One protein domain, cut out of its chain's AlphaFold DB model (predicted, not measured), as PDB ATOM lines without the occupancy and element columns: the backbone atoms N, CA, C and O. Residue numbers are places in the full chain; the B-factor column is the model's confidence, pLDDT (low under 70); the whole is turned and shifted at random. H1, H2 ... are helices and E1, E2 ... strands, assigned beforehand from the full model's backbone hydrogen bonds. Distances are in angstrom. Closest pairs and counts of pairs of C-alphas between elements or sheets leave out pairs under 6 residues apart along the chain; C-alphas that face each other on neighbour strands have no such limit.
ATOM      1  N   ILE A  10     100.622 105.516  78.985       88.00
ATOM      2  CA  ILE A  10      99.287 104.915  78.910       88.00
ATOM      3  C   ILE A  10      98.536 105.225  80.205       88.00
ATOM      4  O   ILE A  10      99.029 104.920  81.292       88.00
ATOM      5  N   LEU A  11      97.356 105.834  80.083       89.62
ATOM      6  CA  LEU A  11      96.405 105.978  81.187       89.62
ATOM      7  C   LEU A  11      95.433 104.799  81.161       89.62
ATOM      8  O   LEU A  11      94.781 104.578  80.146       89.62
ATOM      9  N   ILE A  12      95.307 104.074  82.264       88.25
ATOM     10  CA  ILE A  12      94.276 103.050  82.443       88.25
ATOM     11  C   ILE A  12      93.285 103.561  83.485       88.25
ATOM     12  O   ILE A  12      93.703 103.955  84.572       88.25
ATOM     13  N   VAL A  13      92.000 103.577  83.149       87.12
ATOM     14  CA  VAL A  13      90.909 103.957  84.053       87.12
ATOM     15  C   VAL A  13      89.963 102.775  84.152       87.12
ATOM     16  O   VAL A  13      89.327 102.420  83.165       87.12
ATOM     17  N   ASP A  14      89.926 102.156  85.317       84.62
ATOM     18  CA  ASP A  14      89.148 100.956  85.644       84.62
ATOM     19  C   ASP A  14      88.892 101.030  87.161       84.62
ATOM     20  O   ASP A  14      89.584 101.783  87.843       84.62
ATOM     21  N   ASP A  15      87.919 100.335  87.720       83.75
ATOM     22  CA  ASP A  15      87.727 100.239  89.174       83.75
ATOM     23  C   ASP A  15      88.246  98.907  89.739       83.75
ATOM     24  O   ASP A  15      88.524  98.799  90.940       83.75
ATOM     25  N   ASP A  16      88.497  97.912  88.882       82.06
ATOM     26  CA  ASP A  16      88.940  96.581  89.278       82.06
ATOM     27  C   ASP A  16      90.476  96.446  89.340       82.06
ATOM     28  O   ASP A  16      91.237  96.491  88.365       82.06
ATOM     29  N   LEU A  17      90.957  96.158  90.550       77.00
ATOM     30  CA  LEU A  17      92.367  95.912  90.831       77.00
ATOM     31  C   LEU A  17      92.968  94.686  90.129       77.00
ATOM     32  O   LEU A  17      94.183  94.652  89.887       77.00
ATOM     33  N   ALA A  18      92.164  93.669  89.829       76.69
ATOM     34  CA  ALA A  18      92.594  92.479  89.106       76.69
ATOM     35  C   ALA A  18      92.882  92.802  87.635       76.69
ATOM     36  O   ALA A  18      93.918  92.376  87.106       76.69
ATOM     37  N   HIS A  19      92.040  93.628  87.016       75.50
ATOM     38  CA  HIS A  19      92.214  94.090  85.643       75.50
ATOM     39  C   HIS A  19      93.505  94.881  85.465       75.50
ATOM     40  O   HIS A  19      94.256  94.628  84.522       75.50
ATOM     41  N   PHE A  20      93.867  95.741  86.422       74.25
ATOM     42  CA  PHE A  20      95.156  96.439  86.350       74.25
ATOM     43  C   PHE A  20      96.349  95.497  86.354       74.25
ATOM     44  O   PHE A  20      97.319  95.733  85.636       74.25
ATOM     45  N   LYS A  21      96.319  94.456  87.193       75.94
ATOM     46  CA  LYS A  21      97.426  93.498  87.283       75.94
ATOM     47  C   LYS A  21      97.569  92.730  85.981       75.94
ATOM     48  O   LYS A  21      98.690  92.575  85.502       75.94
ATOM     49  N   MET A  22      96.445  92.316  85.400       76.25
ATOM     50  CA  MET A  22      96.409  91.697  84.081       76.25
ATOM     51  C   MET A  22      96.978  92.652  83.024       76.25
ATOM     52  O   MET A  22      97.959  92.318  82.365       76.25
ATOM     53  N   MET A  23      96.452  93.873  82.927       73.62
ATOM     54  CA  MET A  23      96.883  94.841  81.921       73.62
ATOM     55  C   MET A  23      98.341  95.270  82.080       73.62
ATOM     56  O   MET A  23      99.016  95.448  81.074       73.62
ATOM     57  N   ARG A  24      98.876  95.385  83.301       73.56
ATOM     58  CA  ARG A  24     100.310  95.643  83.536       73.56
ATOM     59  C   ARG A  24     101.211  94.451  83.227       73.56
ATOM     60  O   ARG A  24     102.378  94.655  82.913       73.56
ATOM     61  N   ALA A  25     100.717  93.225  83.376       73.38
ATOM     62  CA  ALA A  25     101.473  92.036  82.992       73.38
ATOM     63  C   ALA A  25     101.565  91.926  81.465       73.38
ATOM     64  O   ALA A  25     102.606  91.568  80.918       73.38
ATOM     65  N   VAL A  26     100.470  92.276  80.798       71.44
ATOM     66  CA  VAL A  26     100.321  92.232  79.349       71.44
ATOM     67  C   VAL A  26     101.058  93.406  78.675       71.44
ATOM     68  O   VAL A  26     101.871  93.204  77.774       71.44
ATOM     69  N   LEU A  27     100.850  94.636  79.152       71.94
ATOM     70  CA  LEU A  27     101.561  95.839  78.716       71.94
ATOM     71  C   LEU A  27     102.853  95.981  79.527       71.94
ATOM     72  O   LEU A  27     102.851  96.407  80.680       71.94
ATOM     73  N   LYS A  28     103.989  95.628  78.928       72.25
ATOM     74  CA  LYS A  28     105.294  95.616  79.606       72.25
ATOM     75  C   LYS A  28     105.684  97.012  80.128       72.25
ATOM     76  O   LYS A  28     106.040  97.895  79.351       72.25
ATOM     77  N   VAL A  29     105.724  97.191  81.453       65.50
ATOM     78  CA  VAL A  29     106.151  98.440  82.142       65.50
ATOM     79  C   VAL A  29     107.605  98.857  81.851       65.50
ATOM     80  O   VAL A  29     108.019 100.007  82.028       65.50
ATOM     81  N   GLU A  30     108.419  97.917  81.377       69.69
ATOM     82  CA  GLU A  30     109.776  98.192  80.905       69.69
ATOM     83  C   GLU A  30     109.770  99.015  79.608       69.69
ATOM     84  O   GLU A  30     110.689  99.807  79.396       69.69
ATOM     85  N   VAL A  31     108.701  98.904  78.812       74.19
ATOM     86  CA  VAL A  31     108.514  99.563  77.511       74.19
ATOM     87  C   VAL A  31     107.637 100.816  77.636       74.19
ATOM     88  O   VAL A  31     107.975 101.857  77.073       74.19
ATOM     89  N   TYR A  32     106.566 100.759  78.433       81.56
ATOM     90  CA  TYR A  32     105.568 101.832  78.559       81.56
ATOM     91  C   TYR A  32     105.510 102.428  79.972       81.56
ATOM     92  O   TYR A  32     105.713 101.726  80.961       81.56
ATOM     93  N   ASP A  33     105.197 103.722  80.083       85.62
ATOM     94  CA  ASP A  33     104.864 104.359  81.364       85.62
ATOM     95  C   ASP A  33     103.356 104.226  81.623       85.62
ATOM     96  O   ASP A  33     102.543 104.944  81.037       85.62
ATOM     97  N   ILE A  34     102.989 103.256  82.462       85.50
ATOM     98  CA  ILE A  34     101.593 102.902  82.746       85.50
ATOM     99  C   ILE A  34     101.155 103.537  84.059       85.50
ATOM    100  O   ILE A  34     101.636 103.165  85.139       85.50
ATOM    101  N   VAL A  35     100.179 104.433  83.947       88.88
ATOM    102  CA  VAL A  35      99.542 105.126  85.064       88.88
ATOM    103  C   VAL A  35      98.091 104.672  85.160       88.88
ATOM    104  O   VAL A  35      97.382 104.645  84.157       88.88
ATOM    105  N   CYS A  36      97.651 104.328  86.367       87.25
ATOM    106  CA  CYS A  36      96.304 103.828  86.616       87.25
ATOM    107  C   CYS A  36      95.499 104.822  87.454       87.25
ATOM    108  O   CYS A  36      96.043 105.460  88.357       87.25
ATOM    109  N   ALA A  37      94.207 104.897  87.170       87.31
ATOM    110  CA  ALA A  37      93.191 105.566  87.959       87.31
ATOM    111  C   ALA A  37      92.122 104.548  88.356       87.31
ATOM    112  O   ALA A  37      91.776 103.701  87.536       87.31
ATOM    113  N   HIS A  38      91.634 104.648  89.592       85.56
ATOM    114  CA  HIS A  38      90.671 103.708  90.188       85.56
ATOM    115  C   HIS A  38      89.228 104.217  90.157       85.56
ATOM    116  O   HIS A  38      88.301 103.521  90.539       85.56
ATOM    117  N   ASP A  39      89.065 105.480  89.781       81.25
ATOM    118  CA  ASP A  39      87.798 106.189  89.718       81.25
ATOM    119  C   ASP A  39      87.961 107.389  88.774       81.25
ATOM    120  O   ASP A  39      89.077 107.765  88.375       81.25
ATOM    121  N   LEU A  40      86.853 108.035  88.406       77.00
ATOM    122  CA  LEU A  40      86.921 109.204  87.533       77.00
ATOM    123  C   LEU A  40      87.621 110.401  88.196       77.00
ATOM    124  O   LEU A  40      88.233 111.213  87.500       77.00
ATOM    125  N   ALA A  41      87.568 110.529  89.523       75.19
ATOM    126  CA  ALA A  41      88.184 111.640  90.248       75.19
ATOM    127  C   ALA A  41      89.722 111.612  90.151       75.19
ATOM    128  O   ALA A  41      90.355 112.611  89.791       75.19
ATOM    129  N   SER A  42      90.326 110.455  90.407       82.44
ATOM    130  CA  SER A  42      91.756 110.186  90.268       82.44
ATOM    131  C   SER A  42      92.192 110.248  88.807       82.44
ATOM    132  O   SER A  42      93.226 110.853  88.514       82.44
ATOM    133  N   ALA A  43      91.379 109.734  87.875       82.44
ATOM    134  CA  ALA A  43      91.648 109.839  86.443       82.44
ATOM    135  C   ALA A  43      91.735 111.301  86.004       82.44
ATOM    136  O   ALA A  43      92.680 111.695  85.318       82.44
ATOM    137  N   ASN A  44      90.789 112.125  86.460       75.31
ATOM    138  CA  ASN A  44      90.802 113.554  86.195       75.31
ATOM    139  C   ASN A  44      92.081 114.187  86.735       75.31
ATOM    140  O   ASN A  44      92.817 114.792  85.960       75.31
ATOM    141  N   LYS A  45      92.397 113.985  88.018       77.00
ATOM    142  CA  LYS A  45      93.604 114.537  88.647       77.00
ATOM    143  C   LYS A  45      94.876 114.203  87.861       77.00
ATOM    144  O   LYS A  45      95.671 115.093  87.573       77.00
ATOM    145  N   LEU A  46      95.036 112.950  87.439       83.12
ATOM    146  CA  LEU A  46      96.192 112.511  86.655       83.12
ATOM    147  C   LEU A  46      96.264 113.194  85.287       83.12
ATOM    148  O   LEU A  46      97.341 113.594  84.839       83.12
ATOM    149  N   VAL A  47      95.124 113.356  84.614       78.38
ATOM    150  CA  VAL A  47      95.049 114.100  83.352       78.38
ATOM    151  C   VAL A  47      95.440 115.563  83.570       78.38
ATOM    152  O   VAL A  47      96.210 116.095  82.767       78.38
ATOM    153  N   LEU A  48      94.993 116.190  84.663       70.81
ATOM    154  CA  LEU A  48      95.358 117.566  85.023       70.81
ATOM    155  C   LEU A  48      96.860 117.721  85.223       70.81
ATOM    156  O   LEU A  48      97.497 118.524  84.538       70.81
ATOM    157  N   GLU A  49      97.436 116.886  86.082       76.31
ATOM    158  CA  GLU A  49      98.874 116.858  86.350       76.31
ATOM    159  C   GLU A  49      99.670 116.631  85.056       76.31
ATOM    160  O   GLU A  49     100.704 117.268  84.827       76.31
ATOM    161  N   SER A  50      99.178 115.772  84.154       77.44
ATOM    162  CA  SER A  50      99.815 115.515  82.856       77.44
ATOM    163  C   SER A  50      99.848 116.753  81.949       77.44
ATOM    164  O   SER A  50     100.810 116.956  81.203       77.44
ATOM    165  N   LEU A  51      98.821 117.604  82.019       71.00
ATOM    166  CA  LEU A  51      98.730 118.841  81.246       71.00
ATOM    167  C   LEU A  51      99.577 119.955  81.871       71.00
ATOM    168  O   LEU A  51     100.215 120.716  81.141       71.00
ATOM    169  N   GLU A  52      99.645 120.018  83.201       67.25
ATOM    170  CA  GLU A  52     100.467 120.975  83.947       67.25
ATOM    171  C   GLU A  52     101.964 120.737  83.768       67.25
ATOM    172  O   GLU A  52     102.721 121.657  83.452       67.25
ATOM    173  N   THR A  53     102.382 119.484  83.919       72.38
ATOM    174  CA  THR A  53     103.782 119.061  83.773       72.38
ATOM    175  C   THR A  53     104.201 118.895  82.313       72.38
ATOM    176  O   THR A  53     105.372 118.657  82.026       72.38
ATOM    177  N   ASN A  54     103.250 119.011  81.377       71.50
ATOM    178  CA  ASN A  54     103.419 118.692  79.960       71.50
ATOM    179  C   ASN A  54     103.877 117.235  79.705       71.50
ATOM    180  O   ASN A  54     104.439 116.923  78.655       71.50
ATOM    181  N   ASN A  55     103.606 116.327  80.646       77.88
ATOM    182  CA  ASN A  55     103.912 114.902  80.569       77.88
ATOM    183  C   ASN A  55     102.659 114.091  80.166       77.88
ATOM    184  O   ASN A  55     102.139 113.293  80.943       77.88
ATOM    185  N   ARG A  56     102.151 114.312  78.946       78.38
ATOM    186  CA  ARG A  56     100.818 113.854  78.492       78.38
ATOM    187  C   ARG A  56     100.669 112.347  78.234       78.38
ATOM    188  O   ARG A  56     101.621 111.704  77.806       78.38
ATOM    189  N   PHE A  57      99.448 111.828  78.371       84.38
ATOM    190  CA  PHE A  57      99.075 110.455  77.990       84.38
ATOM    191  C   PHE A  57      98.853 110.300  76.490       84.38
ATOM    192  O   PHE A  57      98.123 111.099  75.901       84.38
ATOM    193  N   ASP A  58      99.509 109.318  75.874       82.75
ATOM    194  CA  ASP A  58      99.463 109.041  74.432       82.75
ATOM    195  C   ASP A  58      98.257 108.167  74.075       82.75
ATOM    196  O   ASP A  58      97.556 108.432  73.094       82.75
ATOM    197  N   VAL A  59      97.965 107.195  74.940       86.19
ATOM    198  CA  VAL A  59      96.783 106.339  74.865       86.19
ATOM    199  C   VAL A  59      96.075 106.334  76.217       86.19
ATOM    200  O   VAL A  59      96.725 106.369  77.264       86.19
ATOM    201  N   ALA A  60      94.748 106.283  76.197       88.00
ATOM    202  CA  ALA A  60      93.938 105.968  77.360       88.00
ATOM    203  C   ALA A  60      93.072 104.736  77.094       88.00
ATOM    204  O   ALA A  60      92.398 104.662  76.069       88.00
ATOM    205  N   LEU A  61      93.093 103.797  78.030       86.00
ATOM    206  CA  LEU A  61      92.200 102.650  78.091       86.00
ATOM    207  C   LEU A  61      91.214 102.900  79.230       86.00
ATOM    208  O   LEU A  61      91.635 103.146  80.357       86.00
ATOM    209  N   VAL A  62      89.922 102.907  78.923       85.50
ATOM    210  CA  VAL A  62      88.869 103.297  79.865       85.50
ATOM    211  C   VAL A  62      87.832 102.183  79.920       85.50
ATOM    212  O   VAL A  62      87.258 101.854  78.880       85.50
ATOM    213  N   ASP A  63      87.575 101.615  81.098       81.62
ATOM    214  CA  ASP A  63      86.432 100.719  81.273       81.62
ATOM    215  C   ASP A  63      85.134 101.520  81.080       81.62
ATOM    216  O   ASP A  63      84.972 102.653  81.537       81.62
ATOM    217  N   TYR A  64      84.215 100.958  80.308       76.06
ATOM    218  CA  TYR A  64      82.916 101.528  80.025       76.06
ATOM    219  C   TYR A  64      82.063 101.656  81.292       76.06
ATOM    220  O   TYR A  64      81.318 102.634  81.400       76.06
ATOM    221  N   TYR A  65      82.195 100.723  82.237       76.62
ATOM    222  CA  TYR A  65      81.504 100.745  83.526       76.62
ATOM    223  C   TYR A  65      82.511 100.975  84.658       76.62
ATOM    224  O   TYR A  65      82.918 100.030  85.310       76.62
ATOM    225  N   ILE A  66      82.900 102.234  84.898       73.88
ATOM    226  CA  ILE A  66      83.813 102.581  86.007       73.88
ATOM    227  C   ILE A  66      83.133 102.379  87.368       73.88
ATOM    228  O   ILE A  66      83.791 102.131  88.365       73.88
ATOM    229  N   SER A  67      81.815 102.553  87.442       70.75
ATOM    230  CA  SER A  67      81.006 102.163  88.598       70.75
ATOM    231  C   SER A  67      79.540 102.013  88.183       70.75
ATOM    232  O   SER A  67      79.184 102.291  87.033       70.75
ATOM    233  N   GLU A  68      78.660 101.625  89.115       64.19
ATOM    234  CA  GLU A  68      77.206 101.575  88.868       64.19
ATOM    235  C   GLU A  68      76.626 102.930  88.411       64.19
ATOM    236  O   GLU A  68      75.633 102.961  87.682       64.19
ATOM    237  N   GLU A  69      77.254 104.048  88.795       62.97
ATOM    238  CA  GLU A  69      76.785 105.408  88.496       62.97
ATOM    239  C   GLU A  69      77.642 106.140  87.443       62.97
ATOM    240  O   GLU A  69      77.189 107.122  86.848       62.97
ATOM    241  N   GLU A  70      78.862 105.667  87.159       65.75
ATOM    242  CA  GLU A  70      79.825 106.357  86.295       65.75
ATOM    243  C   GLU A  70      80.159 105.571  85.020       65.75
ATOM    244  O   GLU A  70      80.749 104.491  85.050       65.75
ATOM    245  N   ARG A  71      79.852 106.165  83.859       71.00
ATOM    246  CA  ARG A  71      80.213 105.598  82.552       71.00
ATOM    247  C   ARG A  71      81.518 106.169  82.001       71.00
ATOM    248  O   ARG A  71      81.682 107.388  81.874       71.00
ATOM    249  N   GLY A  72      82.404 105.283  81.558       70.94
ATOM    250  CA  GLY A  72      83.702 105.635  80.988       70.94
ATOM    251  C   GLY A  72      83.636 106.368  79.649       70.94
ATOM    252  O   GLY A  72      84.530 107.149  79.330       70.94
ATOM    253  N   ASP A  73      82.562 106.211  78.870       69.94
ATOM    254  CA  ASP A  73      82.420 106.892  77.576       69.94
ATOM    255  C   ASP A  73      82.273 108.411  77.700       69.94
ATOM    256  O   ASP A  73      82.802 109.166  76.878       69.94
ATOM    257  N   VAL A  74      81.642 108.875  78.780       67.44
ATOM    258  CA  VAL A  74      81.567 110.302  79.116       67.44
ATOM    259  C   VAL A  74      82.959 110.848  79.441       67.44
ATOM    260  O   VAL A  74      83.329 111.937  78.989       67.44
ATOM    261  N   PHE A  75      83.768 110.095  80.190       74.38
ATOM    262  CA  PHE A  75      85.158 110.455  80.471       74.38
ATOM    263  C   PHE A  75      86.024 110.442  79.207       74.38
ATOM    264  O   PHE A  75      86.697 111.433  78.927       74.38
ATOM    265  N   ALA A  76      85.936 109.393  78.394       74.81
ATOM    266  CA  ALA A  76      86.658 109.262  77.133       74.81
ATOM    267  C   ALA A  76      86.384 110.439  76.183       74.81
ATOM    268  O   ALA A  76      87.312 111.032  75.628       74.81
ATOM    269  N   HIS A  77      85.119 110.848  76.048       68.81
ATOM    270  CA  HIS A  77      84.764 112.006  75.232       68.81
ATOM    271  C   HIS A  77      85.376 113.313  75.758       68.81
ATOM    272  O   HIS A  77      85.856 114.139  74.977       68.81
ATOM    273  N   ARG A  78      85.380 113.519  77.081       68.69
ATOM    274  CA  ARG A  78      86.025 114.686  77.703       68.69
ATOM    275  C   ARG A  78      87.529 114.674  77.458       68.69
ATOM    276  O   ARG A  78      88.091 115.692  77.059       68.69
ATOM    277  N   LEU A  79      88.156 113.515  77.628       72.88
ATOM    278  CA  LEU A  79      89.587 113.327  77.461       72.88
ATOM    279  C   LEU A  79      90.050 113.718  76.053       72.88
ATOM    280  O   LEU A  79      91.001 114.486  75.909       72.88
ATOM    281  N   ILE A  80      89.328 113.283  75.019       71.38
ATOM    282  CA  ILE A  80      89.615 113.650  73.627       71.38
ATOM    283  C   ILE A  80      89.452 115.156  73.398       71.38
ATOM    284  O   ILE A  80      90.328 115.791  72.812       71.38
ATOM    285  N   ASN A  81      88.358 115.748  73.883       63.59
ATOM    286  CA  ASN A  81      88.083 117.172  73.682       63.59
ATOM    287  C   ASN A  81      89.086 118.087  74.395       63.59
ATOM    288  O   ASN A  81      89.349 119.192  73.920       63.59
ATOM    289  N   ILE A  82      89.620 117.659  75.540       63.31
ATOM    290  CA  ILE A  82      90.447 118.498  76.414       63.31
ATOM    291  C   ILE A  82      91.922 118.229  76.197       63.31
ATOM    292  O   ILE A  82      92.681 119.166  76.010       63.31
ATOM    293  N   VAL A  83      92.363 116.976  76.177       67.50
ATOM    294  CA  VAL A  83      93.778 116.691  75.918       67.50
ATOM    295  C   VAL A  83      94.068 116.950  74.441       67.50
ATOM    296  O   VAL A  83      95.042 117.635  74.108       67.50
ATOM    297  N   GLY A  84      93.179 116.483  73.554       64.50
ATOM    298  CA  GLY A  84      93.417 116.385  72.115       64.50
ATOM    299  C   GLY A  84      94.677 115.582  71.790       64.50
ATOM    300  O   GLY A  84      95.558 115.406  72.631       64.50
ATOM    301  N   ASP A  85      94.790 115.083  70.560       69.50
ATOM    302  CA  ASP A  85      95.969 114.299  70.162       69.50
ATOM    303  C   ASP A  85      96.268 113.141  71.147       69.50
ATOM    304  O   ASP A  85      97.422 112.893  71.503       69.50
ATOM    305  N   ILE A  86      95.204 112.492  71.636       76.19
ATOM    306  CA  ILE A  86      95.215 111.290  72.476       76.19
ATOM    307  C   ILE A  86      94.333 110.236  71.813       76.19
ATOM    308  O   ILE A  86      93.274 110.558  71.267       76.19
ATOM    309  N   LYS A  87      94.769 108.981  71.852       82.50
ATOM    310  CA  LYS A  87      93.959 107.842  71.419       82.50
ATOM    311  C   LYS A  87      93.214 107.267  72.611       82.50
ATOM    312  O   LYS A  87      93.825 107.050  73.651       82.50
ATOM    313  N   VAL A  88      91.909 107.039  72.479       81.44
ATOM    314  CA  VAL A  88      91.101 106.494  73.575       81.44
ATOM    315  C   VAL A  88      90.431 105.207  73.133       81.44
ATOM    316  O   VAL A  88      89.754 105.168  72.107       81.44
ATOM    317  N   VAL A  89      90.635 104.158  73.918       82.06
ATOM    318  CA  VAL A  89      89.996 102.856  73.762       82.06
ATOM    319  C   VAL A  89      89.046 102.673  74.931       82.06
ATOM    320  O   VAL A  89      89.431 102.865  76.082       82.06
ATOM    321  N   ILE A  90      87.804 102.320  74.625       77.25
ATOM    322  CA  ILE A  90      86.820 101.928  75.628       77.25
ATOM    323  C   ILE A  90      86.706 100.412  75.604       77.25
ATOM    324  O   ILE A  90      86.514  99.848  74.524       77.25
ATOM    325  N   ALA A  91      86.790  99.774  76.764       74.62
ATOM    326  CA  ALA A  91      86.605  98.335  76.923       74.62
ATOM    327  C   ALA A  91      85.464  98.037  77.901       74.62
ATOM    328  O   ALA A  91      85.128  98.885  78.715       74.62
ATOM    329  N   THR A  92      84.838  96.869  77.799       70.19
ATOM    330  CA  THR A  92      84.061  96.300  78.908       70.19
ATOM    331  C   THR A  92      85.001  95.714  79.945       70.19
ATOM    332  O   THR A  92      86.133  95.364  79.616       70.19
ATOM    333  N   SER A  93      84.506  95.552  81.167       62.78
ATOM    334  CA  SER A  93      85.256  95.060  82.323       62.78
ATOM    335  C   SER A  93      85.978  93.730  82.051       62.78
ATOM    336  O   SER A  93      87.091  93.516  82.494       62.78
ATOM    337  N   ASP A  94      85.429  92.842  81.222       62.31
ATOM    338  CA  ASP A  94      86.093  91.585  80.845       62.31
ATOM    339  C   ASP A  94      87.193  91.724  79.767       62.31
ATOM    340  O   ASP A  94      87.853  90.742  79.428       62.31
ATOM    341  N   PHE A  95      87.387  92.918  79.195       61.25
ATOM    342  CA  PHE A  95      88.238  93.216  78.032       61.25
ATOM    343  C   PHE A  95      88.000  92.306  76.814       61.25
ATOM    344  O   PHE A  95      88.801  92.293  75.875       61.25
ATOM    345  N   VAL A  96      86.875  91.582  76.782       59.88
ATOM    346  CA  VAL A  96      86.430  90.739  75.653       59.88
ATOM    347  C   VAL A  96      85.833  91.600  74.546       59.88
ATOM    348  O   VAL A  96      85.457  91.125  73.477       59.88
ATOM    349  N   THR A  97      85.649  92.882  74.823       62.81
ATOM    350  CA  THR A  97      84.945  93.790  73.952       62.81
ATOM    351  C   THR A  97      85.531  95.176  74.152       62.81
ATOM    352  O   THR A  97      85.319  95.833  75.165       62.81
ATOM    353  N   ALA A  98      86.276  95.634  73.149       66.06
ATOM    354  CA  ALA A  98      86.852  96.969  73.128       66.06
ATOM    355  C   ALA A  98      86.612  97.666  71.789       66.06
ATOM    356  O   ALA A  98      86.426  97.021  70.755       66.06
ATOM    357  N   ALA A  99      86.602  98.997  71.820       67.12
ATOM    358  CA  ALA A  99      86.460  99.838  70.644       67.12
ATOM    359  C   ALA A  99      87.307 101.109  70.751       67.12
ATOM    360  O   ALA A  99      87.351 101.763  71.794       67.12
ATOM    361  N   GLU A 100      87.934 101.492  69.638       72.00
ATOM    362  CA  GLU A 100      88.591 102.791  69.514       72.00
ATOM    363  C   GLU A 100      87.525 103.884  69.366       72.00
ATOM    364  O   GLU A 100      86.669 103.845  68.472       72.00
ATOM    365  N   LEU A 101      87.595 104.881  70.242       68.31
ATOM    366  CA  LEU A 101      86.817 106.096  70.111       68.31
ATOM    367  C   LEU A 101      87.604 107.067  69.228       68.31
ATOM    368  O   LEU A 101      88.667 107.554  69.619       68.31
ATOM    369  N   THR A 102      87.095 107.354  68.032       60.75
ATOM    370  CA  THR A 102      87.681 108.362  67.144       60.75
ATOM    371  C   THR A 102      86.741 109.539  66.956       60.75
ATOM    372  O   THR A 102      85.568 109.503  67.328       60.75
ATOM    373  N   VAL A 103      87.288 110.621  66.414       51.06
ATOM    374  CA  VAL A 103      86.550 111.831  66.064       51.06
ATOM    375  C   VAL A 103      86.614 111.979  64.552       51.06
ATOM    376  O   VAL A 103      87.694 111.832  63.974       51.06
ATOM    377  N   ASP A 104      85.483 112.240  63.909       45.81
ATOM    378  CA  ASP A 104      85.449 112.537  62.483       45.81
ATOM    379  C   ASP A 104      85.911 113.958  62.158       45.81
ATOM    380  O   ASP A 104      86.275 114.754  63.027       45.81
ATOM    381  N   VAL A 105      85.911 114.264  60.862       31.78
ATOM    382  CA  VAL A 105      86.320 115.564  60.314       31.78
ATOM    383  C   VAL A 105      85.493 116.743  60.840       31.78
ATOM    384  O   VAL A 105      85.975 117.872  60.781       31.78
ATOM    385  N   ASP A 106      84.300 116.488  61.380       30.70
ATOM    386  CA  ASP A 106      83.382 117.490  61.923       30.70
ATOM    387  C   ASP A 106      83.411 117.545  63.461       30.70
ATOM    388  O   ASP A 106      82.622 118.265  64.079       30.70
ATOM    389  N   GLY A 107      84.327 116.816  64.107       36.78
ATOM    390  CA  GLY A 107      84.435 116.805  65.564       36.78
ATOM    391  C   GLY A 107      83.467 115.836  66.250       36.78
ATOM    392  O   GLY A 107      83.377 115.833  67.479       36.78
ATOM    393  N   LYS A 108      82.735 115.007  65.495       39.94
ATOM    394  CA  LYS A 108      81.756 114.067  66.040       39.94
ATOM    395  C   LYS A 108      82.417 112.728  66.345       39.94
ATOM    396  O   LYS A 108      83.183 112.192  65.549       39.94
ATOM    397  N   LEU A 109      82.095 112.163  67.507       45.88
ATOM    398  CA  LEU A 109      82.565 110.831  67.870       45.88
ATOM    399  C   LEU A 109      82.049 109.777  66.892       45.88
ATOM    400  O   LEU A 109      80.837 109.623  66.713       45.88
ATOM    401  N   ILE A 110      82.972 108.999  66.342       51.84
ATOM    402  CA  ILE A 110      82.679 107.772  65.620       51.84
ATOM    403  C   ILE A 110      83.311 106.618  66.394       51.84
ATOM    404  O   ILE A 110      84.499 106.615  66.711       51.84
ATOM    405  N   LYS A 111      82.497 105.607  66.692       56.41
ATOM    406  CA  LYS A 111      82.998 104.303  67.116       56.41
ATOM    407  C   LYS A 111      83.552 103.623  65.870       56.41
ATOM    408  O   LYS A 111      82.777 103.203  65.010       56.41
ATOM    409  N   THR A 112      84.869 103.588  65.725       49.28
ATOM    410  CA  THR A 112      85.512 102.984  64.556       49.28
ATOM    411  C   THR A 112      86.150 101.658  64.932       49.28
ATOM    412  O   THR A 112      86.895 101.590  65.905       49.28
ATOM    413  N   THR A 113      85.916 100.661  64.077       53.00
ATOM    414  CA  THR A 113      86.468  99.291  64.044       53.00
ATOM    415  C   THR A 113      85.838  98.236  64.959       53.00
ATOM    416  O   THR A 113      85.187  98.553  65.955       53.00
ATOM    417  N   ASP A 114      85.969  96.990  64.487       54.56
ATOM    418  CA  ASP A 114      85.378  95.756  65.001       54.56
ATOM    419  C   ASP A 114      85.690  95.518  66.480       54.56
ATOM    420  O   ASP A 114      86.716  95.952  67.004       54.56
ATOM    421  N   TRP A 115      84.779  94.818  67.149       53.66
ATOM    422  CA  TRP A 115      84.936  94.434  68.544       53.66
ATOM    423  C   TRP A 115      86.161  93.523  68.685       53.66
ATOM    424  O   TRP A 115      86.241  92.471  68.054       53.66
ATOM    425  N   LEU A 116      87.127  93.941  69.502       59.84
ATOM    426  CA  LEU A 116      88.279  93.106  69.846       59.84
ATOM    427  C   LEU A 116      87.808  92.031  70.821       59.84
ATOM    428  O   LEU A 116      87.279  92.384  71.868       59.84
ATOM    429  N   HIS A 117      87.970  90.755  70.456       56.66
ATOM    430  CA  HIS A 117      87.408  89.604  71.176       56.66
ATOM    431  C   HIS A 117      88.379  88.938  72.166       56.66
ATOM    432  O   HIS A 117      88.002  87.966  72.823       56.66
ATOM    433  N   SER A 118      89.628  89.410  72.268       64.69
ATOM    434  CA  SER A 118      90.613  88.859  73.208       64.69
ATOM    435  C   SER A 118      91.642  89.893  73.697       64.69
ATOM    436  O   SER A 118      91.953  90.838  72.961       64.69
ATOM    437  N   PRO A 119      92.248  89.683  74.886       65.19
ATOM    438  CA  PRO A 119      93.316  90.538  75.410       65.19
ATOM    439  C   PRO A 119      94.508  90.704  74.460       65.19
ATOM    440  O   PRO A 119      95.019  91.810  74.326       65.19
ATOM    441  N   ASP A 120      94.921  89.653  73.745       69.06
ATOM    442  CA  ASP A 120      96.061  89.724  72.816       69.06
ATOM    443  C   ASP A 120      95.788  90.688  71.650       69.06
ATOM    444  O   ASP A 120      96.623  91.528  71.314       69.06
ATOM    445  N   THR A 121      94.572  90.654  71.091       71.75
ATOM    446  CA  THR A 121      94.168  91.586  70.022       71.75
ATOM    447  C   THR A 121      94.054  93.034  70.510       71.75
ATOM    448  O   THR A 121      94.274  93.973  69.741       71.75
ATOM    449  N   LEU A 122      93.762  93.239  71.802       71.31
ATOM    450  CA  LEU A 122      93.798  94.556  72.436       71.31
ATOM    451  C   LEU A 122      95.228  95.099  72.525       71.31
ATOM    452  O   LEU A 122      95.436  96.279  72.248       71.31
ATOM    453  N   VAL A 123      96.214  94.259  72.849       72.38
ATOM    454  CA  VAL A 123      97.628  94.667  72.888       72.38
ATOM    455  C   VAL A 123      98.110  95.110  71.527       72.38
ATOM    456  O   VAL A 123      98.589  96.232  71.409       72.38
ATOM    457  N   GLU A 124      97.933  94.280  70.502       75.81
ATOM    458  CA  GLU A 124      98.369  94.601  69.138       75.81
ATOM    459  C   GLU A 124      97.766  95.932  68.669       75.81
ATOM    460  O   GLU A 124      98.444  96.784  68.085       75.81
ATOM    461  N   LYS A 125      96.490  96.166  68.998       75.94
ATOM    462  CA  LYS A 125      95.829  97.436  68.709       75.94
ATOM    463  C   LYS A 125      96.450  98.591  69.496       75.94
ATOM    464  O   LYS A 125      96.720  99.630  68.893       75.94
ATOM    465  N   LEU A 126      96.681  98.449  70.802       74.19
ATOM    466  CA  LEU A 126      97.319  99.487  71.620       74.19
ATOM    467  C   LEU A 126      98.726  99.815  71.104       74.19
ATOM    468  O   LEU A 126      99.048 100.991  70.964       74.19
ATOM    469  N   GLU A 127      99.523  98.810  70.737       75.62
ATOM    470  CA  GLU A 127     100.849  98.991  70.136       75.62
ATOM    471  C   GLU A 127     100.762  99.769  68.816       75.62
ATOM    472  O   GLU A 127     101.459 100.770  68.649       75.62
ATOM    473  N   SER A 128      99.811  99.424  67.938       78.88
ATOM    474  CA  SER A 128      99.577 100.167  66.688       78.88
ATOM    475  C   SER A 128      99.177 101.635  66.918       78.88
ATOM    476  O   SER A 128      99.532 102.522  66.141       78.88
ATOM    477  N   LEU A 129      98.446 101.922  68.003       75.12
ATOM    478  CA  LEU A 129      98.052 103.284  68.370       75.12
ATOM    479  C   LEU A 129      99.221 104.084  68.952       75.12
ATOM    480  O   LEU A 129      99.205 105.311  68.866       75.12
ATOM    481  N   LEU A 130     100.227 103.413  69.516       72.88
ATOM    482  CA  LEU A 130     101.428 104.029  70.082       72.88
ATOM    483  C   LEU A 130     102.502 104.315  69.022       72.88
ATOM    484  O   LEU A 130     103.299 105.232  69.207       72.88
ATOM    485  N   GLU A 131     102.489 103.613  67.882       66.75
ATOM    486  CA  GLU A 131     103.307 103.963  66.706       66.75
ATOM    487  C   GLU A 131     102.925 105.329  66.107       66.75
ATOM    488  O   GLU A 131     103.718 105.975  65.406       66.75
ATOM    489  N   TRP A 132     101.714 105.810  66.402       62.53
ATOM    490  CA  TRP A 132     101.258 107.127  65.993       62.53
ATOM    491  C   TRP A 132     102.086 108.228  66.664       62.53
ATOM    492  O   TRP A 132     101.984 108.506  67.860       62.53
TER     493      TRP A 132
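This is residues 10 to 132 of the 483 residues of an uncharacterized protein of Candidatus Taylorbacteria bacterium (UniProt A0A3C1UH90). A strongly twisted sheet of six strands makes the middle layer of a three-layer slab, with H2 and H3 covering one face and H1 and H4 the other. E3 and E4 form the core of the sheet, while the hairpin of E5 and E6 makes one edge, and the strands' lines turn by 106 degrees from edge to edge. The printed part has 123 residues, with four named helices and six named strands in the order E1 H1 E2 H2 E3 H3 E4 E5 E6 H4; the class is mixed, helices and strands. The sheet runs E2 E1 E3 E4 E5 E6 and is mixed, its first four strands parallel and its last two joined antiparallel. The whole is compact and rounded, with a radius of gyration of the C-alphas of 13.3 A and spans of 34 by 31 by 30 A.

In the order across the sheet, E2 is residues 33 to 37, 13.5 A long, and E1 is residues 10 to 13, 9.9 A long, beginning at C-alpha 10 at (99.287, 104.915, 78.910). E3 is residues 59 to 63, 13.4 A, and E4 is residues 87 to 91, 13.2 A. E5 is residues 98 to 103, 16.5 A, and E6 is residues 109 to 116, 18.7 A, and bends by 63 degrees at residue 113. H1 is residues 17 to 26, 14.4 A; H2 is residues 40 to 52, 18.3 A, from C-alpha 40 at (86.921, 109.204, 87.533). H3 is residues 72 to 83, 15.8 A, and H4 is residues 119 to 130, 16.6 A, ending with C-alpha 130 at (101.428, 104.029, 70.082).

E2 and E1 are parallel at 16 degrees, with N 12 and O 35 2.9 A apart, within hydrogen-bond range. E1 and E3 are parallel at 15 degrees, with N 13 and O 61 at 2.8 A. E3 and E4 are parallel at 21 degrees, with N 60 and O 87 at 2.8 A. E4, E5 and E6 form a meander, each strand the antiparallel neighbour of the one before. The hairpin of E4 and E5 has N 99 and O 90 at 2.8 A; that of E5 and E6 has N 110 and O 102 at 2.8 A. E1, H1, E2 and E3, H3, E4 are strand-helix-strand units, two parallel neighbour strands with a helix between; E2, H2, E3 is a split one, with E1 between its strands. The three crossovers are right-handed. H3 is on the sheet at a height of 7.7 A, over E4, and the closest C-alphas of the two, those of Ala 76 and Val 88, are 6.3 A apart. H4, on the opposite face, is also over E4, at a height of 8.7 A, with C-alphas 87 and 129 closest at 6.8 A. H2 is over E2 at a height of 9.6 A, its closest C-alphas to E2 being those of Ala 43 and Ala 37, 4.8 A apart. H2 and H3 only just touch, with 3 pairs of C-alphas within 8 A, the closest those of Leu 40 and Phe 75 at 7.4 A; they run the same way at a shallow tilt of 11 degrees. H1 is on the sheet at a height of 9.7 A. H1 and H4 are close but not clearly touching, C-alphas 26 and 123 being closest at 7.4 A. In H1, H2, H3 and H4 every O i to N i+4 pair is within hydrogen-bond range.

The two C-alphas farthest apart are those of Ala 18 and Asp 106, at 38.1 A. The printed part has no cut, and no link is long. The mean pLDDT of the printed part is 71.4; 44 residues are under 70, among them residues 93 to 99 and 101 to 120, and E6 has a mean of 53.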